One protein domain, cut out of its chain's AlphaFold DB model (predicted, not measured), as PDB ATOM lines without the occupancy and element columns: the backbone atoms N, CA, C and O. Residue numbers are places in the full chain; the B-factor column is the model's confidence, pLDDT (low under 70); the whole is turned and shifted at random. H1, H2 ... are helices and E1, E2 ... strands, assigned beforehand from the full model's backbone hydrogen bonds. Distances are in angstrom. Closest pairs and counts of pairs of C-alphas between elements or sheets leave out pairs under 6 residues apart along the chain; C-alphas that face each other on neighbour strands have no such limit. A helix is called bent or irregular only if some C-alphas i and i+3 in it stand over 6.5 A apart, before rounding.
ATOM      1  N   SER A   8     170.029 195.751 231.897       83.06
ATOM      2  CA  SER A   8     169.936 197.159 231.520       83.06
ATOM      3  C   SER A   8     168.503 197.511 231.164       83.06
ATOM      4  O   SER A   8     167.921 196.887 230.282       83.06
ATOM      5  N   LYS A   9     167.928 198.504 231.845       87.62
ATOM      6  CA  LYS A   9     166.576 199.001 231.574       87.62
ATOM      7  C   LYS A   9     166.660 200.374 230.940       87.62
ATOM      8  O   LYS A   9     167.180 201.317 231.541       87.62
ATOM      9  N   ILE A  10     166.138 200.485 229.728       88.88
ATOM     10  CA  ILE A  10     166.168 201.732 228.969       88.88
ATOM     11  C   ILE A  10     164.740 202.144 228.667       88.88
ATOM     12  O   ILE A  10     164.009 201.423 227.991       88.88
ATOM     13  N   LEU A  11     164.341 203.303 229.179       90.06
ATOM     14  CA  LEU A  11     163.052 203.887 228.850       90.06
ATOM     15  C   LEU A  11     163.186 204.648 227.541       90.06
ATOM     16  O   LEU A  11     164.056 205.512 227.406       90.06
ATOM     17  N   TRP A  12     162.329 204.318 226.584       90.06
ATOM     18  CA  TRP A  12     162.433 204.812 225.222       90.06
ATOM     19  C   TRP A  12     161.121 205.446 224.744       90.06
ATOM     20  O   TRP A  12     160.061 204.830 224.895       90.06
ATOM     21  N   PRO A  13     161.153 206.646 224.137       90.38
ATOM     22  CA  PRO A  13     159.947 207.282 223.626       90.38
ATOM     23  C   PRO A  13     159.416 206.528 222.407       90.38
ATOM     24  O   PRO A  13     160.124 206.346 221.417       90.38
ATOM     25  N   GLU A  14     158.139 206.158 222.426       87.56
ATOM     26  CA  GLU A  14     157.491 205.418 221.334       87.56
ATOM     27  C   GLU A  14     157.634 206.135 219.978       87.56
ATOM     28  O   GLU A  14     157.919 205.507 218.959       87.56
ATOM     29  N   HIS A  15     157.527 207.468 219.968       85.62
ATOM     30  CA  HIS A  15     157.610 208.269 218.746       85.62
ATOM     31  C   HIS A  15     159.005 208.261 218.089       85.62
ATOM     32  O   HIS A  15     159.118 208.597 216.912       85.62
ATOM     33  N   LEU A  16     160.054 207.870 218.823       84.38
ATOM     34  CA  LEU A  16     161.427 207.814 218.318       84.38
ATOM     35  C   LEU A  16     161.796 206.458 217.733       84.38
ATOM     36  O   LEU A  16     162.880 206.338 217.191       84.38
ATOM     37  N   CYS A  17     160.927 205.448 217.786       79.75
ATOM     38  CA  CYS A  17     161.242 204.125 217.242       79.75
ATOM     39  C   CYS A  17     161.562 204.163 215.726       79.75
ATOM     40  O   CYS A  17     162.330 203.354 215.230       79.75
ATOM     41  N   LYS A  18     161.053 205.149 214.976       73.00
ATOM     42  CA  LYS A  18     161.377 205.355 213.547       73.00
ATOM     43  C   LYS A  18     162.366 206.505 213.353       73.00
ATOM     44  O   LYS A  18     162.030 207.528 212.755       73.00
ATOM     45  N   GLY A  19     163.552 206.368 213.939       70.56
ATOM     46  CA  GLY A  19     164.560 207.424 213.982       70.56
ATOM     47  C   GLY A  19     165.688 207.259 212.966       70.56
ATOM     48  O   GLY A  19     166.031 206.156 212.554       70.56
ATOM     49  N   LYS A  20     166.313 208.383 212.610       76.44
ATOM     50  CA  LYS A  20     167.631 208.406 211.960       76.44
ATOM     51  C   LYS A  20     168.743 208.340 213.006       76.44
ATOM     52  O   LYS A  20     168.496 208.534 214.200       76.44
ATOM     53  N   SER A  21     169.968 208.119 212.546       84.69
ATOM     54  CA  SER A  21     171.174 208.136 213.367       84.69
ATOM     55  C   SER A  21     171.364 209.486 214.060       84.69
ATOM     56  O   SER A  21     171.134 210.549 213.478       84.69
ATOM     57  N   GLY A  22     171.816 209.458 215.309       87.38
ATOM     58  CA  GLY A  22     172.022 210.667 216.096       87.38
ATOM     59  C   GLY A  22     172.525 210.392 217.506       87.38
ATOM     60  O   GLY A  22     172.728 209.247 217.912       87.38
ATOM     61  N   PHE A  23     172.722 211.458 218.274       89.31
ATOM     62  CA  PHE A  23     173.109 211.355 219.677       89.31
ATOM     63  C   PHE A  23     171.882 211.171 220.571       89.31
ATOM     64  O   PHE A  23     170.883 211.880 220.432       89.31
ATOM     65  N   LEU A  24     171.982 210.230 221.509       90.44
ATOM     66  CA  LEU A  24     170.975 209.974 222.532       90.44
ATOM     67  C   LEU A  24     171.109 211.013 223.641       90.44
ATOM     68  O   LEU A  24     172.166 211.112 224.270       90.44
ATOM     69  N   VAL A  25     170.036 211.745 223.915       91.44
ATOM     70  CA  VAL A  25     169.967 212.709 225.017       91.44
ATOM     71  C   VAL A  25     168.933 212.235 226.026       91.44
ATOM     72  O   VAL A  25     167.813 211.872 225.662       91.44
ATOM     73  N   GLY A  26     169.298 212.248 227.303       90.44
ATOM     74  CA  GLY A  26     168.405 211.823 228.369       90.44
ATOM     75  C   GLY A  26     169.076 211.830 229.732       90.44
ATOM     76  O   GLY A  26     170.028 212.566 229.964       90.44
ATOM     77  N   TRP A  27     168.586 210.997 230.639       89.00
ATOM     78  CA  TRP A  27     169.062 210.941 232.015       89.00
ATOM     79  C   TRP A  27     169.574 209.558 232.375       89.00
ATOM     80  O   TRP A  27     169.012 208.533 231.984       89.00
ATOM     81  N   ASN A  28     170.644 209.544 233.160       86.62
ATOM     82  CA  ASN A  28     171.139 208.345 233.812       86.62
ATOM     83  C   ASN A  28     170.673 208.376 235.268       86.62
ATOM     84  O   ASN A  28     171.064 209.280 236.006       86.62
ATOM     85  N   LEU A  29     169.832 207.423 235.668       79.75
ATOM     86  CA  LEU A  29     169.344 207.360 237.044       79.75
ATOM     87  C   LEU A  29     170.308 206.581 237.927       79.75
ATOM     88  O   LEU A  29     170.695 207.032 239.002       79.75
ATOM     89  N   ARG A  30     170.674 205.380 237.475       74.00
ATOM     90  CA  ARG A  30     171.542 204.434 238.178       74.00
ATOM     91  C   ARG A  30     172.324 203.625 237.159       74.00
ATOM     92  O   ARG A  30     171.965 203.581 235.987       74.00
ATOM     93  N   SER A  31     173.350 202.915 237.621       70.75
ATOM     94  CA  SER A  31     174.089 201.960 236.795       70.75
ATOM     95  C   SER A  31     173.112 201.037 236.052       70.75
ATOM     96  O   SER A  31     172.397 200.265 236.687       70.75
ATOM     97  N   PHE A  32     173.082 201.149 234.719       76.75
ATOM     98  CA  PHE A  32     172.224 200.389 233.793       76.75
ATOM     99  C   PHE A  32     170.724 200.744 233.763       76.75
ATOM    100  O   PHE A  32     169.957 200.033 233.119       76.75
ATOM    101  N   ILE A  33     170.282 201.841 234.390       84.62
ATOM    102  CA  ILE A  33     168.911 202.362 234.239       84.62
ATOM    103  C   ILE A  33     168.970 203.784 233.691       84.62
ATOM    104  O   ILE A  33     169.468 204.701 234.350       84.62
ATOM    105  N   SER A  34     168.435 203.972 232.488       87.38
ATOM    106  CA  SER A  34     168.457 205.264 231.800       87.38
ATOM    107  C   SER A  34     167.131 205.580 231.127       87.38
ATOM    108  O   SER A  34     166.396 204.683 230.712       87.38
ATOM    109  N   SER A  35     166.832 206.872 231.025       89.94
ATOM    110  CA  SER A  35     165.650 207.389 230.346       89.94
ATOM    111  C   SER A  35     166.080 208.239 229.162       89.94
ATOM    112  O   SER A  35     166.798 209.223 229.336       89.94
ATOM    113  N   VAL A  36     165.666 207.853 227.957       91.12
ATOM    114  CA  VAL A  36     165.923 208.612 226.730       91.12
ATOM    115  C   VAL A  36     164.820 209.650 226.564       91.12
ATOM    116  O   VAL A  36     163.635 209.315 226.581       91.12
ATOM    117  N   ALA A  37     165.213 210.911 226.395       89.19
ATOM    118  CA  ALA A  37     164.296 212.021 226.160       89.19
ATOM    119  C   ALA A  37     164.115 212.279 224.664       89.19
ATOM    120  O   ALA A  37     162.992 212.398 224.180       89.19
ATOM    121  N   THR A  38     165.226 212.379 223.929       90.12
ATOM    122  CA  THR A  38     165.213 212.706 222.502       90.12
ATOM    123  C   THR A  38     166.482 212.233 221.787       90.12
ATOM    124  O   THR A  38     167.486 211.901 222.422       90.12
ATOM    125  N   ILE A  39     166.434 212.217 220.454       89.00
ATOM    126  CA  ILE A  39     167.565 211.901 219.578       89.00
ATOM    127  C   ILE A  39     167.887 213.146 218.761       89.00
ATOM    128  O   ILE A  39     167.051 213.630 217.997       89.00
ATOM    129  N   VAL A  40     169.106 213.660 218.914       87.19
ATOM    130  CA  VAL A  40     169.553 214.858 218.200       87.19
ATOM    131  C   VAL A  40     170.379 214.462 216.983       87.19
ATOM    132  O   VAL A  40     171.405 213.790 217.098       87.19
ATOM    133  N   GLN A  41     169.916 214.904 215.817       83.62
ATOM    134  CA  GLN A  41     170.536 214.650 214.518       83.62
ATOM    135  C   GLN A  41     171.534 215.762 214.156       83.62
ATOM    136  O   GLN A  41     171.472 216.872 214.688       83.62
ATOM    137  N   ASP A  42     172.465 215.442 213.257       76.19
ATOM    138  CA  ASP A  42     173.368 216.364 212.549       76.19
ATOM    139  C   ASP A  42     174.340 217.235 213.360       76.19
ATOM    140  O   ASP A  42     175.157 217.940 212.768       76.19
ATOM    141  N   LYS A  43     174.397 217.114 214.685       79.25
ATOM    142  CA  LYS A  43     175.362 217.859 215.514       79.25
ATOM    143  C   LYS A  43     176.673 217.130 215.753       79.25
ATOM    144  O   LYS A  43     176.773 215.920 215.556       79.25
ATOM    145  N   THR A  44     177.692 217.875 216.169       83.06
ATOM    146  CA  THR A  44     178.864 217.302 216.841       83.06
ATOM    147  C   THR A  44     178.593 217.129 218.338       83.06
ATOM    148  O   THR A  44     177.695 217.753 218.904       83.06
ATOM    149  N   LEU A  45     179.367 216.257 218.989       83.31
ATOM    150  CA  LEU A  45     179.218 215.998 220.422       83.31
ATOM    151  C   LEU A  45     179.480 217.256 221.268       83.31
ATOM    152  O   LEU A  45     178.777 217.502 222.241       83.31
ATOM    153  N   GLU A  46     180.463 218.062 220.872       84.06
ATOM    154  CA  GLU A  46     180.858 219.283 221.583       84.06
ATOM    155  C   GLU A  46     179.779 220.367 221.504       84.06
ATOM    156  O   GLU A  46     179.435 220.972 222.520       84.06
ATOM    157  N   GLU A  47     179.198 220.570 220.318       84.81
ATOM    158  CA  GLU A  47     178.073 221.490 220.130       84.81
ATOM    159  C   GLU A  47     176.870 221.063 220.967       84.81
ATOM    160  O   GLU A  47     176.275 221.893 221.651       84.81
ATOM    161  N   LEU A  48     176.548 219.765 220.967       86.31
ATOM    162  CA  LEU A  48     175.435 219.238 221.747       86.31
ATOM    163  C   LEU A  48     175.653 219.437 223.251       86.31
ATOM    164  O   LEU A  48     174.738 219.861 223.949       86.31
ATOM    165  N   GLU A  49     176.856 219.180 223.765       87.12
ATOM    166  CA  GLU A  49     177.173 219.436 225.174       87.12
ATOM    167  C   GLU A  49     177.118 220.926 225.527       87.12
ATOM    168  O   GLU A  49     176.714 221.274 226.639       87.12
ATOM    169  N   ALA A  50     177.489 221.812 224.600       86.44
ATOM    170  CA  ALA A  50     177.331 223.251 224.780       86.44
ATOM    171  C   ALA A  50     175.849 223.658 224.826       86.44
ATOM    172  O   ALA A  50     175.470 224.435 225.696       86.44
ATOM    173  N   ASP A  51     175.005 223.082 223.967       86.88
ATOM    174  CA  ASP A  51     173.560 223.347 223.952       86.88
ATOM    175  C   ASP A  51     172.866 222.872 225.226       86.88
ATOM    176  O   ASP A  51     172.009 223.566 225.770       86.88
ATOM    177  N   LEU A  52     173.255 221.702 225.738       86.06
ATOM    178  CA  LEU A  52     172.732 221.188 227.002       86.06
ATOM    179  C   LEU A  52     173.150 222.081 228.180       86.06
ATOM    180  O   LEU A  52     172.359 222.300 229.096       86.06
ATOM    181  N   LYS A  53     174.365 222.646 228.138       86.44
ATOM    182  CA  LYS A  53     174.823 223.634 229.126       86.44
ATOM    183  C   LYS A  53     174.067 224.957 229.013       86.44
ATOM    184  O   LYS A  53     173.665 225.483 230.045       86.44
ATOM    185  N   GLU A  54     173.843 225.475 227.805       85.81
ATOM    186  CA  GLU A  54     173.037 226.686 227.579       85.81
ATOM    187  C   GLU A  54     171.614 226.489 228.116       85.81
ATOM    188  O   GLU A  54     171.116 227.310 228.881       85.81
ATOM    189  N   MET A  55     171.002 225.342 227.814       82.56
ATOM    190  CA  MET A  55     169.674 224.990 228.308       82.56
ATOM    191  C   MET A  55     169.621 224.882 229.838       82.56
ATOM    192  O   MET A  55     168.634 225.291 230.437       82.56
ATOM    193  N   SER A  56     170.677 224.375 230.485       80.62
ATOM    194  CA  SER A  56     170.738 224.286 231.953       80.62
ATOM    195  C   SER A  56     170.801 225.642 232.663       80.62
ATOM    196  O   SER A  56     170.567 225.709 233.863       80.62
ATOM    197  N   GLN A  57     171.137 226.717 231.942       80.00
ATOM    198  CA  GLN A  57     171.171 228.079 232.480       80.00
ATOM    199  C   GLN A  57     169.829 228.810 232.318       80.00
ATOM    200  O   GLN A  57     169.665 229.904 232.861       80.00
ATOM    201  N   ASP A  58     168.882 228.234 231.571       77.88
ATOM    202  CA  ASP A  58     167.559 228.815 231.357       77.88
ATOM    203  C   ASP A  58     166.709 228.702 232.633       77.88
ATOM    204  O   ASP A  58     166.642 227.648 233.272       77.88
ATOM    205  N   SER A  59     166.022 229.785 233.004       68.12
ATOM    206  CA  SER A  59     165.230 229.843 234.236       68.12
ATOM    207  C   SER A  59     164.096 228.822 234.268       68.12
ATOM    208  O   SER A  59     163.717 228.373 235.347       68.12
ATOM    209  N   ASP A  60     163.587 228.446 233.092       69.25
ATOM    210  CA  ASP A  60     162.514 227.459 232.929       69.25
ATOM    211  C   ASP A  60     162.971 226.018 233.225       69.25
ATOM    212  O   ASP A  60     162.134 225.130 233.376       69.25
ATOM    213  N   MET A  61     164.287 225.777 233.274       70.69
ATOM    214  CA  MET A  61     164.895 224.450 233.427       70.69
ATOM    215  C   MET A  61     165.515 224.213 234.804       70.69
ATOM    216  O   MET A  61     165.980 223.110 235.068       70.69
ATOM    217  N   ASN A  62     165.488 225.205 235.699       66.19
ATOM    218  CA  ASN A  62     166.082 225.097 237.036       66.19
ATOM    219  C   ASN A  62     165.464 223.986 237.899       66.19
ATOM    220  O   ASN A  62     166.146 223.438 238.763       66.19
ATOM    221  N   ASP A  63     164.192 223.665 237.664       67.88
ATOM    222  CA  ASP A  63     163.460 222.647 238.421       67.88
ATOM    223  C   ASP A  63     163.619 221.235 237.819       67.88
ATOM    224  O   ASP A  63     163.156 220.268 238.412       67.88
ATOM    225  N   ILE A  64     164.263 221.091 236.651       72.50
ATOM    226  CA  ILE A  64     164.420 219.813 235.942       72.50
ATOM    227  C   ILE A  64     165.890 219.392 235.965       72.50
ATOM    228  O   ILE A  64     166.797 220.190 235.733       72.50
ATOM    229  N   ALA A  65     166.148 218.104 236.195       75.44
ATOM    230  CA  ALA A  65     167.501 217.565 236.117       75.44
ATOM    231  C   ALA A  65     168.120 217.815 234.728       75.44
ATOM    232  O   ALA A  65     167.498 217.540 233.703       75.44
ATOM    233  N   THR A  66     169.372 218.274 234.674       79.62
ATOM    234  CA  THR A  66     170.050 218.522 233.396       79.62
ATOM    235  C   THR A  66     170.246 217.213 232.622       79.62
ATOM    236  O   THR A  66     170.891 216.294 233.139       79.62
ATOM    237  N   PRO A  67     169.723 217.096 231.388       85.56
ATOM    238  CA  PRO A  67     169.950 215.915 230.572       85.56
ATOM    239  C   PRO A  67     171.403 215.843 230.096       85.56
ATOM    240  O   PRO A  67     172.070 216.852 229.860       85.56
ATOM    241  N   ILE A  68     171.883 214.617 229.931       87.25
ATOM    242  CA  ILE A  68     173.227 214.273 229.481       87.25
ATOM    243  C   ILE A  68     173.170 213.505 228.161       87.25
ATOM    244  O   ILE A  68     172.144 212.931 227.782       87.25
ATOM    245  N   VAL A  69     174.302 213.459 227.464       89.19
ATOM    246  CA  VAL A  69     174.459 212.588 226.299       89.19
ATOM    247  C   VAL A  69     174.661 211.156 226.791       89.19
ATOM    248  O   VAL A  69     175.653 210.854 227.452       89.19
ATOM    249  N   LEU A  70     173.702 210.285 226.485       87.50
ATOM    250  CA  LEU A  70     173.686 208.879 226.901       87.50
ATOM    251  C   LEU A  70     174.402 207.960 225.915       87.50
ATOM    252  O   LEU A  70     174.709 206.819 226.253       87.50
ATOM    253  N   GLY A  71     174.643 208.422 224.691       87.50
ATOM    254  CA  GLY A  71     175.329 207.637 223.680       87.50
ATOM    255  C   GLY A  71     174.880 207.960 222.268       87.50
ATOM    256  O   GLY A  71     174.553 209.104 221.951       87.50
ATOM    257  N   VAL A  72     174.886 206.945 221.412       89.50
ATOM    258  CA  VAL A  72     174.635 207.076 219.975       89.50
ATOM    259  C   VAL A  72     173.586 206.069 219.535       89.50
ATOM    260  O   VAL A  72     173.611 204.907 219.943       89.50
ATOM    261  N   CYS A  73     172.698 206.534 218.667       87.31
ATOM    262  CA  CYS A  73     171.768 205.722 217.913       87.31
ATOM    263  C   CYS A  73     172.201 205.667 216.445       87.31
ATOM    264  O   CYS A  73     172.564 206.697 215.873       87.31
ATOM    265  N   ILE A  74     172.174 204.477 215.858       85.19
ATOM    266  CA  ILE A  74     172.641 204.189 214.505       85.19
ATOM    267  C   ILE A  74     171.484 203.565 213.722       85.19
ATOM    268  O   ILE A  74     170.875 202.610 214.189       85.19
ATOM    269  N   SER A  75     171.186 204.097 212.541       82.50
ATOM    270  CA  SER A  75     170.222 203.523 211.599       82.50
ATOM    271  C   SER A  75     170.945 203.028 210.350       82.50
ATOM    272  O   SER A  75     171.727 203.771 209.759       82.50
ATOM    273  N   HIS A  76     170.671 201.790 209.927       71.12
ATOM    274  CA  HIS A  76     171.248 201.202 208.704       71.12
ATOM    275  C   HIS A  76     170.735 201.833 207.408       71.12
ATOM    276  O   HIS A  76     171.327 201.624 206.352       71.12
ATOM    277  N   GLU A  77     169.664 202.626 207.476       67.94
ATOM    278  CA  GLU A  77     169.152 203.382 206.329       67.94
ATOM    279  C   GLU A  77     170.018 204.612 205.994       67.94
ATOM    280  O   GLU A  77     169.911 205.169 204.898       67.94
ATOM    281  N   ASP A  78     170.876 205.056 206.918       70.56
ATOM    282  CA  ASP A  78     171.672 206.266 206.735       70.56
ATOM    283  C   ASP A  78     172.965 206.019 205.942       70.56
ATOM    284  O   ASP A  78     173.588 204.958 205.990       70.56
ATOM    285  N   SER A  79     173.417 207.056 205.227       68.94
ATOM    286  CA  SER A  79     174.661 207.021 204.450       68.94
ATOM    287  C   SER A  79     175.873 206.627 205.317       68.94
ATOM    288  O   SER A  79     176.011 207.114 206.446       68.94
ATOM    289  N   PRO A  80     176.831 205.839 204.789       69.44
ATOM    290  CA  PRO A  80     178.034 205.432 205.519       69.44
ATOM    291  C   PRO A  80     178.886 206.604 206.032       69.44
ATOM    292  O   PRO A  80     179.651 206.443 206.984       69.44
ATOM    293  N   GLU A  81     178.768 207.791 205.439       67.81
ATOM    294  CA  GLU A  81     179.433 209.006 205.926       67.81
ATOM    295  C   GLU A  81     178.844 209.500 207.254       67.81
ATOM    296  O   GLU A  81     179.583 209.885 208.165       67.81
ATOM    297  N   VAL A  82     177.519 209.416 207.394       69.81
ATOM    298  CA  VAL A  82     176.786 209.759 208.619       69.81
ATOM    299  C   VAL A  82     177.158 208.771 209.724       69.81
ATOM    300  O   VAL A  82     177.513 209.177 210.830       69.81
ATOM    301  N   LEU A  83     177.215 207.478 209.396       69.19
ATOM    302  CA  LEU A  83     177.633 206.422 210.321       69.19
ATOM    303  C   LEU A  83     179.057 206.643 210.853       69.19
ATOM    304  O   LEU A  83     179.307 206.501 212.053       69.19
ATOM    305  N   LYS A  84     180.000 207.049 209.991       68.12
ATOM    306  CA  LYS A  84     181.389 207.347 210.389       68.12
ATOM    307  C   LYS A  84     181.488 208.510 211.377       68.12
ATOM    308  O   LYS A  84     182.311 208.441 212.293       68.12
ATOM    309  N   LYS A  85     180.643 209.539 211.243       69.38
ATOM    310  CA  LYS A  85     180.592 210.686 212.173       69.38
ATOM    311  C   LYS A  85     180.275 210.242 213.606       69.38
ATOM    312  O   LYS A  85     180.854 210.769 214.556       69.38
ATOM    313  N   PHE A  86     179.409 209.240 213.755       68.50
ATOM    314  CA  PHE A  86     178.927 208.769 215.054       68.50
ATOM    315  C   PHE A  86     179.681 207.553 215.623       68.50
ATOM    316  O   PHE A  86     179.503 207.215 216.792       68.50
ATOM    317  N   THR A  87     180.553 206.908 214.843       65.38
ATOM    318  CA  THR A  87     181.298 205.706 215.273       65.38
ATOM    319  C   THR A  87     182.797 205.941 215.469       65.38
ATOM    320  O   THR A  87     183.363 205.400 216.418       65.38
ATOM    321  N   ASN A  88     183.430 206.776 214.634       63.06
ATOM    322  CA  ASN A  88     184.896 206.871 214.530       63.06
ATOM    323  C   ASN A  88     185.493 208.217 214.965       63.06
ATOM    324  O   ASN A  88     186.677 208.474 214.736       63.06
ATOM    325  N   THR A  89     184.718 209.097 215.593       68.50
ATOM    326  CA  THR A  89     185.260 210.364 216.095       68.50
ATOM    327  C   THR A  89     186.006 210.153 217.416       68.50
ATOM    328  O   THR A  89     185.517 209.502 218.342       68.50
ATOM    329  N   LEU A  90     187.216 210.718 217.514       63.62
ATOM    330  CA  LEU A  90     188.107 210.581 218.677       63.62
ATOM    331  C   LEU A  90     187.407 210.975 219.994       63.62
ATOM    332  O   LEU A  90     187.566 210.297 221.009       63.62
ATOM    333  N   GLY A  91     186.567 212.017 219.950       66.88
ATOM    334  CA  GLY A  91     185.783 212.487 221.094       66.88
ATOM    335  C   GLY A  91     184.773 211.459 221.618       66.88
ATOM    336  O   GLY A  91     184.584 211.351 222.827       66.88
ATOM    337  N   ILE A  92     184.188 210.632 220.745       74.56
ATOM    338  CA  ILE A  92     183.270 209.557 221.153       74.56
ATOM    339  C   ILE A  92     184.031 208.441 221.872       74.56
ATOM    340  O   ILE A  92     183.562 207.934 222.888       74.56
ATOM    341  N   SER A  93     185.223 208.080 221.393       71.56
ATOM    342  CA  SER A  93     186.060 207.066 222.052       71.56
ATOM    343  C   SER A  93     186.488 207.507 223.458       71.56
ATOM    344  O   SER A  93     186.380 206.742 224.416       71.56
ATOM    345  N   GLN A  94     186.875 208.777 223.616       73.62
ATOM    346  CA  GLN A  94     187.204 209.354 224.924       73.62
ATOM    347  C   GLN A  94     185.984 209.417 225.856       73.62
ATOM    348  O   GLN A  94     186.091 209.133 227.052       73.62
ATOM    349  N   LYS A  95     184.800 209.738 225.326       77.25
ATOM    350  CA  LYS A  95     183.557 209.774 226.111       77.25
ATOM    351  C   LYS A  95     183.066 208.386 226.501       77.25
ATOM    352  O   LYS A  95     182.644 208.217 227.636       77.25
ATOM    353  N   LYS A  96     183.249 207.362 225.663       77.19
ATOM    354  CA  LYS A  96     183.030 205.953 226.047       77.19
ATOM    355  C   LYS A  96     183.859 205.536 227.268       77.19
ATOM    356  O   LYS A  96     183.405 204.711 228.056       77.19
ATOM    357  N   GLN A  97     185.055 206.103 227.430       72.88
ATOM    358  CA  GLN A  97     185.953 205.801 228.552       72.88
ATOM    359  C   GLN A  97     185.631 206.594 229.825       72.88
ATOM    360  O   GLN A  97     185.854 206.102 230.925       72.88
ATOM    361  N   THR A  98     185.117 207.817 229.683       75.00
ATOM    362  CA  THR A  98     184.916 208.754 230.803       75.00
ATOM    363  C   THR A  98     183.465 208.868 231.263       75.00
ATOM    364  O   THR A  98     183.215 209.324 232.377       75.00
ATOM    365  N   ALA A  99     182.499 208.466 230.436       74.62
ATOM    366  CA  ALA A  99     181.086 208.559 230.768       74.62
ATOM    367  C   ALA A  99     180.675 207.521 231.821       74.62
ATOM    368  O   ALA A  99     181.091 206.358 231.798       74.62
ATOM    369  N   ASN A 100     179.773 207.944 232.710       79.94
ATOM    370  CA  ASN A 100     179.142 207.059 233.689       79.94
ATOM    371  C   ASN A 100     178.339 205.949 232.999       79.94
ATOM    372  O   ASN A 100     178.350 204.813 233.455       79.94
ATOM    373  N   LEU A 101     177.675 206.273 231.888       84.94
ATOM    374  CA  LEU A 101     176.963 205.330 231.037       84.94
ATOM    375  C   LEU A 101     177.069 205.810 229.588       84.94
ATOM    376  O   LEU A 101     176.834 206.987 229.316       84.94
ATOM    377  N   TRP A 102     177.412 204.908 228.675       87.38
ATOM    378  CA  TRP A 102     177.398 205.156 227.241       87.38
ATOM    379  C   TRP A 102     176.791 203.972 226.495       87.38
ATOM    380  O   TRP A 102     177.246 202.834 226.618       87.38
ATOM    381  N   LEU A 103     175.771 204.252 225.695       88.56
ATOM    382  CA  LEU A 103     174.980 203.265 224.975       88.56
ATOM    383  C   LEU A 103     175.247 203.364 223.476       88.56
ATOM    384  O   LEU A 103     175.268 204.456 222.907       88.56
ATOM    385  N   THR A 104     175.418 202.218 222.826       87.75
ATOM    386  CA  THR A 104     175.345 202.133 221.364       87.75
ATOM    387  C   THR A 104     174.079 201.373 221.015       87.75
ATOM    388  O   THR A 104     173.948 200.194 221.353       87.75
ATOM    389  N   VAL A 105     173.144 202.077 220.389       87.69
ATOM    390  CA  VAL A 105     171.834 201.564 219.994       87.69
ATOM    391  C   VAL A 105     171.762 201.546 218.476       87.69
ATOM    392  O   VAL A 105     172.211 202.481 217.821       87.69
ATOM    393  N   GLU A 106     171.194 200.493 217.921       86.69
ATOM    394  CA  GLU A 106     171.098 200.246 216.491       86.69
ATOM    395  C   GLU A 106     169.640 199.951 216.138       86.69
ATOM    396  O   GLU A 106     169.009 199.109 216.777       86.69
ATOM    397  N   TYR A 107     169.081 200.647 215.151       85.06
ATOM    398  CA  TYR A 107     167.800 200.252 214.574       85.06
ATOM    399  C   TYR A 107     168.039 199.086 213.624       85.06
ATOM    400  O   TYR A 107     168.813 199.205 212.674       85.06
ATOM    401  N   GLN A 108     167.381 197.961 213.885       71.25
ATOM    402  CA  GLN A 108     167.289 196.883 212.905       71.25
ATOM    403  C   GLN A 108     166.143 197.172 211.925       71.25
ATOM    404  O   GLN A 108     165.360 198.097 212.130       71.25
ATOM    405  N   ASP A 109     165.998 196.350 210.883       64.94
ATOM    406  CA  ASP A 109     164.881 196.432 209.921       64.94
ATOM    407  C   ASP A 109     163.498 196.388 210.610       64.94
ATOM    408  O   ASP A 109     162.483 196.848 210.084       64.94
ATOM    409  N   ASN A 110     163.465 195.866 211.839       59.41
ATOM    410  CA  ASN A 110     162.368 196.033 212.776       59.41
ATOM    411  C   ASN A 110     162.514 197.381 213.491       59.41
ATOM    412  O   ASN A 110     163.498 197.591 214.184       59.41
ATOM    413  N   ILE A 111     161.483 198.228 213.408       68.81
ATOM    414  CA  ILE A 111     161.320 199.586 213.989       68.81
ATOM    415  C   ILE A 111     161.767 199.740 215.471       68.81
ATOM    416  O   ILE A 111     161.757 200.830 216.023       68.81
ATOM    417  N   LEU A 112     162.124 198.673 216.176       79.62
ATOM    418  CA  LEU A 112     162.540 198.728 217.569       79.62
ATOM    419  C   LEU A 112     164.058 198.953 217.690       79.62
ATOM    420  O   LEU A 112     164.837 198.286 217.007       79.62
ATOM    421  N   PRO A 113     164.500 199.850 218.590       83.38
ATOM    422  CA  PRO A 113     165.918 200.012 218.886       83.38
ATOM    423  C   PRO A 113     166.480 198.723 219.501       83.38
ATOM    424  O   PRO A 113     165.853 198.123 220.370       83.38
ATOM    425  N   LEU A 114     167.675 198.308 219.091       84.69
ATOM    426  CA  LEU A 114     168.423 197.213 219.703       84.69
ATOM    427  C   LEU A 114     169.682 197.764 220.368       84.69
ATOM    428  O   LEU A 114     170.429 198.545 219.787       84.69
ATOM    429  N   ILE A 115     169.949 197.341 221.599       85.50
ATOM    430  CA  ILE A 115     171.153 197.757 222.319       85.50
ATOM    431  C   ILE A 115     172.298 196.830 221.920       85.50
ATOM    432  O   ILE A 115     172.277 195.639 222.224       85.50
ATOM    433  N   GLN A 116     173.305 197.386 221.253       83.88
ATOM    434  CA  GLN A 116     174.459 196.636 220.765       83.88
ATOM    435  C   GLN A 116     175.571 196.559 221.817       83.88
ATOM    436  O   GLN A 116     176.209 195.523 221.995       83.88
ATOM    437  N   SER A 117     175.831 197.667 222.515       84.00
ATOM    438  CA  SER A 117     176.855 197.714 223.561       84.00
ATOM    439  C   SER A 117     176.524 198.725 224.649       84.00
ATOM    440  O   SER A 117     175.974 199.798 224.387       84.00
ATOM    441  N   VAL A 118     176.906 198.372 225.878       85.25
ATOM    442  CA  VAL A 118     176.771 199.217 227.063       85.25
ATOM    443  C   VAL A 118     178.147 199.405 227.685       85.25
ATOM    444  O   VAL A 118     178.806 198.443 228.080       85.25
ATOM    445  N   TYR A 119     178.578 200.655 227.786       84.75
ATOM    446  CA  TYR A 119     179.786 201.056 228.489       84.75
ATOM    447  C   TYR A 119     179.388 201.750 229.789       84.75
ATOM    448  O   TYR A 119     178.493 202.590 229.796       84.75
ATOM    449  N   CYS A 120     180.049 201.422 230.893       81.88
ATOM    450  CA  CYS A 120     179.838 202.094 232.173       81.88
ATOM    451  C   CYS A 120     181.191 202.260 232.863       81.88
ATOM    452  O   CYS A 120     181.923 201.283 233.036       81.88
ATOM    453  N   CYS A 121     181.530 203.502 233.225       78.00
ATOM    454  CA  CYS A 121     182.794 203.867 233.877       78.00
ATOM    455  C   CYS A 121     184.040 203.349 233.127       78.00
ATOM    456  O   CYS A 121     184.977 202.834 233.734       78.00
ATOM    457  N   GLY A 122     184.013 203.417 231.794       73.31
ATOM    458  CA  GLY A 122     185.105 202.980 230.922       73.31
ATOM    459  C   GLY A 122     185.231 201.472 230.694       73.31
ATOM    460  O   GLY A 122     186.094 201.053 229.924       73.31
ATOM    461  N   TYR A 123     184.356 200.654 231.284       79.50
ATOM    462  CA  TYR A 123     184.291 199.219 231.010       79.50
ATOM    463  C   TYR A 123     183.178 198.891 230.008       79.50
ATOM    464  O   TYR A 123     182.055 199.376 230.145       79.50
ATOM    465  N   CYS A 124     183.486 198.054 229.013       81.62
ATOM    466  CA  CYS A 124     182.511 197.544 228.048       81.62
ATOM    467  C   CYS A 124     181.875 196.261 228.583       81.62
ATOM    468  O   CYS A 124     182.558 195.249 228.748       81.62
ATOM    469  N   TYR A 125     180.569 196.288 228.824       81.12
ATOM    470  CA  TYR A 125     179.830 195.125 229.286       81.12
ATOM    471  C   TYR A 125     179.278 194.358 228.081       81.12
ATOM    472  O   TYR A 125     178.368 194.815 227.390       81.12
ATOM    473  N   GLN A 126     179.841 193.176 227.831       73.06
ATOM    474  CA  GLN A 126     179.374 192.247 226.802       73.06
ATOM    475  C   GLN A 126     178.377 191.251 227.416       73.06
ATOM    476  O   GLN A 126     178.626 190.715 228.495       73.06
ATOM    477  N   GLY A 127     177.249 190.997 226.742       65.56
ATOM    478  CA  GLY A 127     176.237 190.027 227.199       65.56
ATOM    479  C   GLY A 127     175.261 190.539 228.269       65.56
ATOM    480  O   GLY A 127     174.698 189.740 229.016       65.56
ATOM    481  N   VAL A 128     175.058 191.856 228.361       72.06
ATOM    482  CA  VAL A 128     174.046 192.473 229.237       72.06
ATOM    483  C   VAL A 128     172.655 192.186 228.674       72.06
ATOM    484  O   VAL A 128     172.359 192.547 227.533       72.06
ATOM    485  N   SER A 129     171.787 191.559 229.470       79.19
ATOM    486  CA  SER A 129     170.378 191.418 229.094       79.19
ATOM    487  C   SER A 129     169.738 192.799 229.150       79.19
ATOM    488  O   SER A 129     169.855 193.487 230.160       79.19
ATOM    489  N   SER A 130     169.131 193.247 228.056       82.25
ATOM    490  CA  SER A 130     168.598 194.604 227.978       82.25
ATOM    491  C   SER A 130     167.095 194.587 227.731       82.25
ATOM    492  O   SER A 130     166.621 193.926 226.811       82.25
ATOM    493  N   GLU A 131     166.360 195.332 228.550       87.44
ATOM    494  CA  GLU A 131     164.922 195.553 228.440       87.44
ATOM    495  C   GLU A 131     164.679 196.993 227.989       87.44
ATOM    496  O   GLU A 131     165.080 197.948 228.662       87.44
ATOM    497  N   ILE A 132     164.003 197.157 226.853       87.31
ATOM    498  CA  ILE A 132     163.562 198.467 226.380       87.31
ATOM    499  C   ILE A 132     162.094 198.632 226.744       87.31
ATOM    500  O   ILE A 132     161.237 197.873 226.296       87.31
ATOM    501  N   ILE A 133     161.815 199.631 227.573       88.81
ATOM    502  CA  ILE A 133     160.469 199.962 228.027       88.81
ATOM    503  C   ILE A 133     159.995 201.150 227.200       88.81
ATOM    504  O   ILE A 133     160.463 202.275 227.378       88.81
ATOM    505  N   LEU A 134     159.067 200.891 226.285       89.75
ATOM    506  CA  LEU A 134     158.460 201.941 225.479       89.75
ATOM    507  C   LEU A 134     157.477 202.743 226.329       89.75
ATOM    508  O   LEU A 134     156.627 202.174 227.015       89.75
ATOM    509  N   TYR A 135     157.568 204.066 226.251       89.12
ATOM    510  CA  TYR A 135     156.599 204.961 226.866       89.12
ATOM    511  C   TYR A 135     156.052 205.957 225.850       89.12
ATOM    512  O   TYR A 135     156.740 206.401 224.926       89.12
ATOM    513  N   LYS A 136     154.795 206.346 226.051       87.38
ATOM    514  CA  LYS A 136     154.171 207.398 225.262       87.38
ATOM    515  C   LYS A 136     154.561 208.749 225.844       87.38
ATOM    516  O   LYS A 136     154.214 209.067 226.978       87.38
ATOM    517  N   GLN A 137     155.271 209.551 225.065       85.06
ATOM    518  CA  GLN A 137     155.615 210.908 225.473       85.06
ATOM    519  C   GLN A 137     154.337 211.753 225.597       85.06
ATOM    520  O   GLN A 137     153.501 211.775 224.688       85.06
ATOM    521  N   LEU A 138     154.168 212.422 226.736       82.62
ATOM    522  CA  LEU A 138     152.984 213.224 227.027       82.62
ATOM    523  C   LEU A 138     153.217 214.690 226.673       82.62
ATOM    524  O   LEU A 138     154.307 215.225 226.852       82.62
ATOM    525  N   ASN A 139     152.169 215.347 226.175       75.94
ATOM    526  CA  ASN A 139     152.241 216.760 225.838       75.94
ATOM    527  C   ASN A 139     151.815 217.616 227.040       75.94
ATOM    528  O   ASN A 139     150.632 217.661 227.398       75.94
ATOM    529  N   ILE A 140     152.780 218.339 227.611       75.38
ATOM    530  CA  ILE A 140     152.571 219.243 228.750       75.38
ATOM    531  C   ILE A 140     151.594 220.375 228.391       75.38
ATOM    532  O   ILE A 140     150.777 220.760 229.226       75.38
ATOM    533  N   ASP A 141     151.590 220.851 227.140       72.44
ATOM    534  CA  ASP A 141     150.680 221.911 226.675       72.44
ATOM    535  C   ASP A 141     149.204 221.456 226.744       72.44
ATOM    536  O   ASP A 141     148.294 222.274 226.868       72.44
ATOM    537  N   LYS A 142     148.956 220.137 226.718       74.06
ATOM    538  CA  LYS A 142     147.631 219.519 226.898       74.06
ATOM    539  C   LYS A 142     147.347 219.106 228.349       74.06
ATOM    540  O   LYS A 142     146.386 218.376 228.584       74.06
ATOM    541  N   MET A 143     148.179 219.533 229.303       71.50
ATOM    542  CA  MET A 143     148.119 219.156 230.724       71.50
ATOM    543  C   MET A 143     148.159 217.637 230.958       71.50
ATOM    544  O   MET A 143     147.557 217.125 231.901       71.50
ATOM    545  N   GLN A 144     148.859 216.898 230.095       75.12
ATOM    546  CA  GLN A 144     149.032 215.455 230.237       75.12
ATOM    547  C   GLN A 144     150.318 215.169 231.011       75.12
ATOM    548  O   GLN A 144     151.384 215.641 230.622       75.12
ATOM    549  N   TYR A 145     150.223 214.389 232.087       77.88
ATOM    550  CA  TYR A 145     151.372 213.961 232.883       77.88
ATOM    551  C   TYR A 145     151.105 212.587 233.511       77.88
ATOM    552  O   TYR A 145     149.962 212.239 233.815       77.88
ATOM    553  N   TYR A 146     152.160 211.803 233.708       81.19
ATOM    554  CA  TYR A 146     152.107 210.572 234.485       81.19
ATOM    555  C   TYR A 146     152.289 210.882 235.971       81.19
ATOM    556  O   TYR A 146     153.123 211.707 236.343       81.19
ATOM    557  N   SER A 147     151.531 210.205 236.830       77.75
ATOM    558  CA  SER A 147     151.661 210.308 238.284       77.75
ATOM    559  C   SER A 147     151.470 208.947 238.931       77.75
ATOM    560  O   SER A 147     150.629 208.168 238.487       77.75
ATOM    561  N   LEU A 148     152.218 208.689 240.005       74.56
ATOM    562  CA  LEU A 148     151.999 207.528 240.873       74.56
ATOM    563  C   LEU A 148     150.632 207.569 241.555       74.56
ATOM    564  O   LEU A 148     150.020 206.529 241.778       74.56
ATOM    565  N   ASN A 149     150.157 208.776 241.861       71.25
ATOM    566  CA  ASN A 149     148.878 209.015 242.506       71.25
ATOM    567  C   ASN A 149     147.975 209.725 241.495       71.25
ATOM    568  O   ASN A 149     148.001 210.959 241.424       71.25
ATOM    569  N   ASN A 201     162.185 207.734 245.752       67.12
ATOM    570  CA  ASN A 201     161.682 206.518 245.135       67.12
ATOM    571  C   ASN A 201     162.009 206.593 243.636       67.12
ATOM    572  O   ASN A 201     161.595 207.540 242.973       67.12
ATOM    573  N   ASP A 202     162.760 205.628 243.093       70.56
ATOM    574  CA  ASP A 202     163.251 205.679 241.701       70.56
ATOM    575  C   ASP A 202     162.143 205.921 240.684       70.56
ATOM    576  O   ASP A 202     162.364 206.531 239.642       70.56
ATOM    577  N   MET A 203     160.936 205.451 241.001       76.56
ATOM    578  CA  MET A 203     159.778 205.619 240.142       76.56
ATOM    579  C   MET A 203     159.325 207.079 240.024       76.56
ATOM    580  O   MET A 203     158.916 207.505 238.951       76.56
ATOM    581  N   GLU A 204     159.407 207.865 241.096       79.62
ATOM    582  CA  GLU A 204     159.025 209.283 241.055       79.62
ATOM    583  C   GLU A 204     159.973 210.066 240.151       79.62
ATOM    584  O   GLU A 204     159.516 210.773 239.254       79.62
ATOM    585  N   LEU A 205     161.280 209.833 240.303       78.81
ATOM    586  CA  LEU A 205     162.304 210.418 239.438       78.81
ATOM    587  C   LEU A 205     162.142 209.980 237.978       78.81
ATOM    588  O   LEU A 205     162.274 210.798 237.070       78.81
ATOM    589  N   LEU A 206     161.829 208.701 237.735       82.12
ATOM    590  CA  LEU A 206     161.552 208.202 236.387       82.12
ATOM    591  C   LEU A 206     160.356 208.912 235.758       82.12
ATOM    592  O   LEU A 206     160.440 209.338 234.608       82.12
ATOM    593  N   LEU A 207     159.251 209.058 236.492       83.75
ATOM    594  CA  LEU A 207     158.078 209.763 235.982       83.75
ATOM    595  C   LEU A 207     158.370 211.231 235.711       83.75
ATOM    596  O   LEU A 207     157.918 211.756 234.699       83.75
ATOM    597  N   GLU A 208     159.110 211.892 236.592       82.94
ATOM    598  CA  GLU A 208     159.505 213.284 236.409       82.94
ATOM    599  C   GLU A 208     160.344 213.461 235.135       82.94
ATOM    600  O   GLU A 208     160.074 214.346 234.321       82.94
ATOM    601  N   GLN A 209     161.296 212.561 234.891       84.75
ATOM    602  CA  GLN A 209     162.106 212.541 233.672       84.75
ATOM    603  C   GLN A 209     161.270 212.248 232.419       84.75
ATOM    604  O   GLN A 209     161.409 212.917 231.395       84.75
ATOM    605  N   ILE A 210     160.348 211.286 232.488       85.50
ATOM    606  CA  ILE A 210     159.423 210.999 231.384       85.50
ATOM    607  C   ILE A 210     158.546 212.220 231.090       85.50
ATOM    608  O   ILE A 210     158.382 212.595 229.931       85.50
ATOM    609  N   ASN A 211     157.996 212.859 232.121       86.12
ATOM    610  CA  ASN A 211     157.126 214.020 231.967       86.12
ATOM    611  C   ASN A 211     157.891 215.229 231.412       86.12
ATOM    612  O   ASN A 211     157.359 215.954 230.575       86.12
ATOM    613  N   SER A 212     159.143 215.429 231.830       83.75
ATOM    614  CA  SER A 212     159.995 216.524 231.350       83.75
ATOM    615  C   SER A 212     160.602 216.276 229.966       83.75
ATOM    616  O   SER A 212     161.005 217.235 229.306       83.75
ATOM    617  N   SER A 213     160.605 215.033 229.464       86.12
ATOM    618  CA  SER A 213     161.167 214.678 228.149       86.12
ATOM    619  C   SER A 213     160.643 215.548 226.996       86.12
ATOM    620  O   SER A 213     161.424 215.971 226.143       86.12
ATOM    621  N   TYR A 214     159.346 215.881 226.993       86.50
ATOM    622  CA  TYR A 214     158.734 216.752 225.980       86.50
ATOM    623  C   TYR A 214     159.283 218.182 226.026       86.50
ATOM    624  O   TYR A 214     159.530 218.791 224.983       86.50
ATOM    625  N   LEU A 215     159.504 218.724 227.227       86.12
ATOM    626  CA  LEU A 215     160.042 220.073 227.388       86.12
ATOM    627  C   LEU A 215     161.490 220.152 226.888       86.12
ATOM    628  O   LEU A 215     161.842 221.102 226.189       86.12
ATOM    629  N   ILE A 216     162.300 219.131 227.193       86.50
ATOM    630  CA  ILE A 216     163.685 219.025 226.716       86.50
ATOM    631  C   ILE A 216     163.733 218.990 225.190       86.50
ATOM    632  O   ILE A 216     164.479 219.747 224.569       86.50
ATOM    633  N   GLU A 217     162.911 218.147 224.567       88.19
ATOM    634  CA  GLU A 217     162.848 218.055 223.111       88.19
ATOM    635  C   GLU A 217     162.434 219.390 222.472       88.19
ATOM    636  O   GLU A 217     163.019 219.815 221.472       88.19
ATOM    637  N   LYS A 218     161.453 220.082 223.062       87.62
ATOM    638  CA  LYS A 218     160.989 221.391 222.592       87.62
ATOM    639  C   LYS A 218     162.091 222.449 222.675       87.62
ATOM    640  O   LYS A 218     162.364 223.102 221.669       87.62
ATOM    641  N   LYS A 219     162.772 222.580 223.819       86.38
ATOM    642  CA  LYS A 219     163.864 223.554 223.989       86.38
ATOM    643  C   LYS A 219     165.051 223.256 223.073       86.38
ATOM    644  O   LYS A 219     165.575 224.172 222.447       86.38
ATOM    645  N   LEU A 220     165.430 221.988 222.899       86.25
ATOM    646  CA  LEU A 220     166.492 221.620 221.954       86.25
ATOM    647  C   LEU A 220     166.133 221.992 220.507       86.25
ATOM    648  O   LEU A 220     166.986 222.484 219.768       86.25
ATOM    649  N   LYS A 221     164.868 221.822 220.100       87.31
ATOM    650  CA  LYS A 221     164.390 222.283 218.785       87.31
ATOM    651  C   LYS A 221     164.429 223.808 218.655       87.31
ATOM    652  O   LYS A 221     164.795 224.310 217.592       87.31
ATOM    653  N   GLU A 222     164.084 224.546 219.706       87.00
ATOM    654  CA  GLU A 222     164.144 226.014 219.724       87.00
ATOM    655  C   GLU A 222     165.583 226.535 219.598       87.00
ATOM    656  O   GLU A 222     165.841 227.396 218.752       87.00
ATOM    657  N   ILE A 223     166.531 225.958 220.346       85.62
ATOM    658  CA  ILE A 223     167.963 226.290 220.256       85.62
ATOM    659  C   ILE A 223     168.486 226.023 218.837       85.62
ATOM    660  O   ILE A 223     169.156 226.874 218.251       85.62
ATOM    661  N   ASN A 224     168.114 224.888 218.233       84.81
ATOM    662  CA  ASN A 224     168.501 224.562 216.855       84.81
ATOM    663  C   ASN A 224     167.997 225.593 215.854       84.81
ATOM    664  O   ASN A 224     168.738 226.036 214.980       84.81
ATOM    665  N   LYS A 225     166.726 225.977 215.984       84.81
ATOM    666  CA  LYS A 225     166.112 226.959 215.096       84.81
ATOM    667  C   LYS A 225     166.786 228.323 215.234       84.81
ATOM    668  O   LYS A 225     167.063 228.962 214.223       84.81
TER     669      LYS A 225
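This is residues 8 to 149 and 201 to 225 of the 345 residues of an uncharacterized protein of Anaeromyces robustus (UniProt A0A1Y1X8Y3). One strongly twisted sheet of eight strands folds back on itself, E7 E6 E5 E4 E2 facing E1 E8 with E3 as the hinge, and helices cover the outside of the fold: H1, H2 and H3 over one leaf, the bent H4 over the hinge. The printed part has 167 residues, ordered E1 E2 E3 H1 E4 H2 H3 E5 E6 E7 E8 H4: eight named strands and four named helices, class mixed. The sheet, in order E7 E6 E5 E4 E2 E3 E1 E8, is mixed. The whole is compact, radius of gyration of the C-alphas 15.3 A, spanning 42 by 35 by 31 A.

Start at E1, residues 8 to 13: it is parallel to E8, residues 129 to 135 (N 133 to O 10, 2.9 A), and to E3, residues 33 to 40 (N 36 to O 11, 2.9 A). E2, residues 22 to 30, forms a hairpin with E3 (N 27 to O 35, 2.8 A). E4, residues 68 to 75, is antiparallel to E2 (N 24 to O 71, 2.8 A) and parallel to E5, residues 102 to 107 (N 105 to O 72, 2.9 A). E5, E6, residues 113 to 120, and E7, residues 123 to 125, form a meander, each strand antiparallel to the one before (N 104 to O 117, 2.9 A; N 125 to O 118, 2.9 A). In this folded sheet, one sheet in two leaves that face each other, the closest C-alphas of E6 and E8, Ile 115 and Ser 130, are 7.0 A apart. H1, residues 45 to 56, lies over E2 at a height over the sheet of 7.6 A; E3, H1, E4 is a split strand-helix-strand unit, E2 between its two strands, with a right-handed crossover. H2, residues 80 to 87, and H3, residues 90 to 98, link E4 to E5 in a strand-helix-strand unit of parallel neighbours, also right-handed. H1 and H3 lie on the same face. H4, residues 202 to 225, was assigned as one helix by its hydrogen bonds but is bent, C-alphas 211 and 214 being 6.8 A apart; its arms are H4a, residues 202 to 211, and H4b, residues 214 to 225. H4a runs along E3, at 9 degrees on the local plane. H4b touches H1 with residues 219 to 223 alone; the closest C-alphas, Ile 223 and Asp 51, are 7.3 A apart. Every O i to N i+4 pair is within hydrogen-bond range in H1, H2, H3, H4a and H4b.

Find C-alpha 8 at (169.936, 197.159, 231.520), where E1 begins. E2 runs 22.9 A and E4 21.1 A. H4b, 16.6 A long, ends at C-alpha 225 (166.112, 226.959, 215.096).

The C-alphas of Glu 81 and Asn 149 are farthest apart, 47.7 A. Residues 150 to 200 are not printed; C-alphas 149 and 201 are 13.3 A apart across the cut. The H1 to E4 link is long. Mean pLDDT of the printed part is 80.4; look for values under 70 at residues 79 to 91, among others.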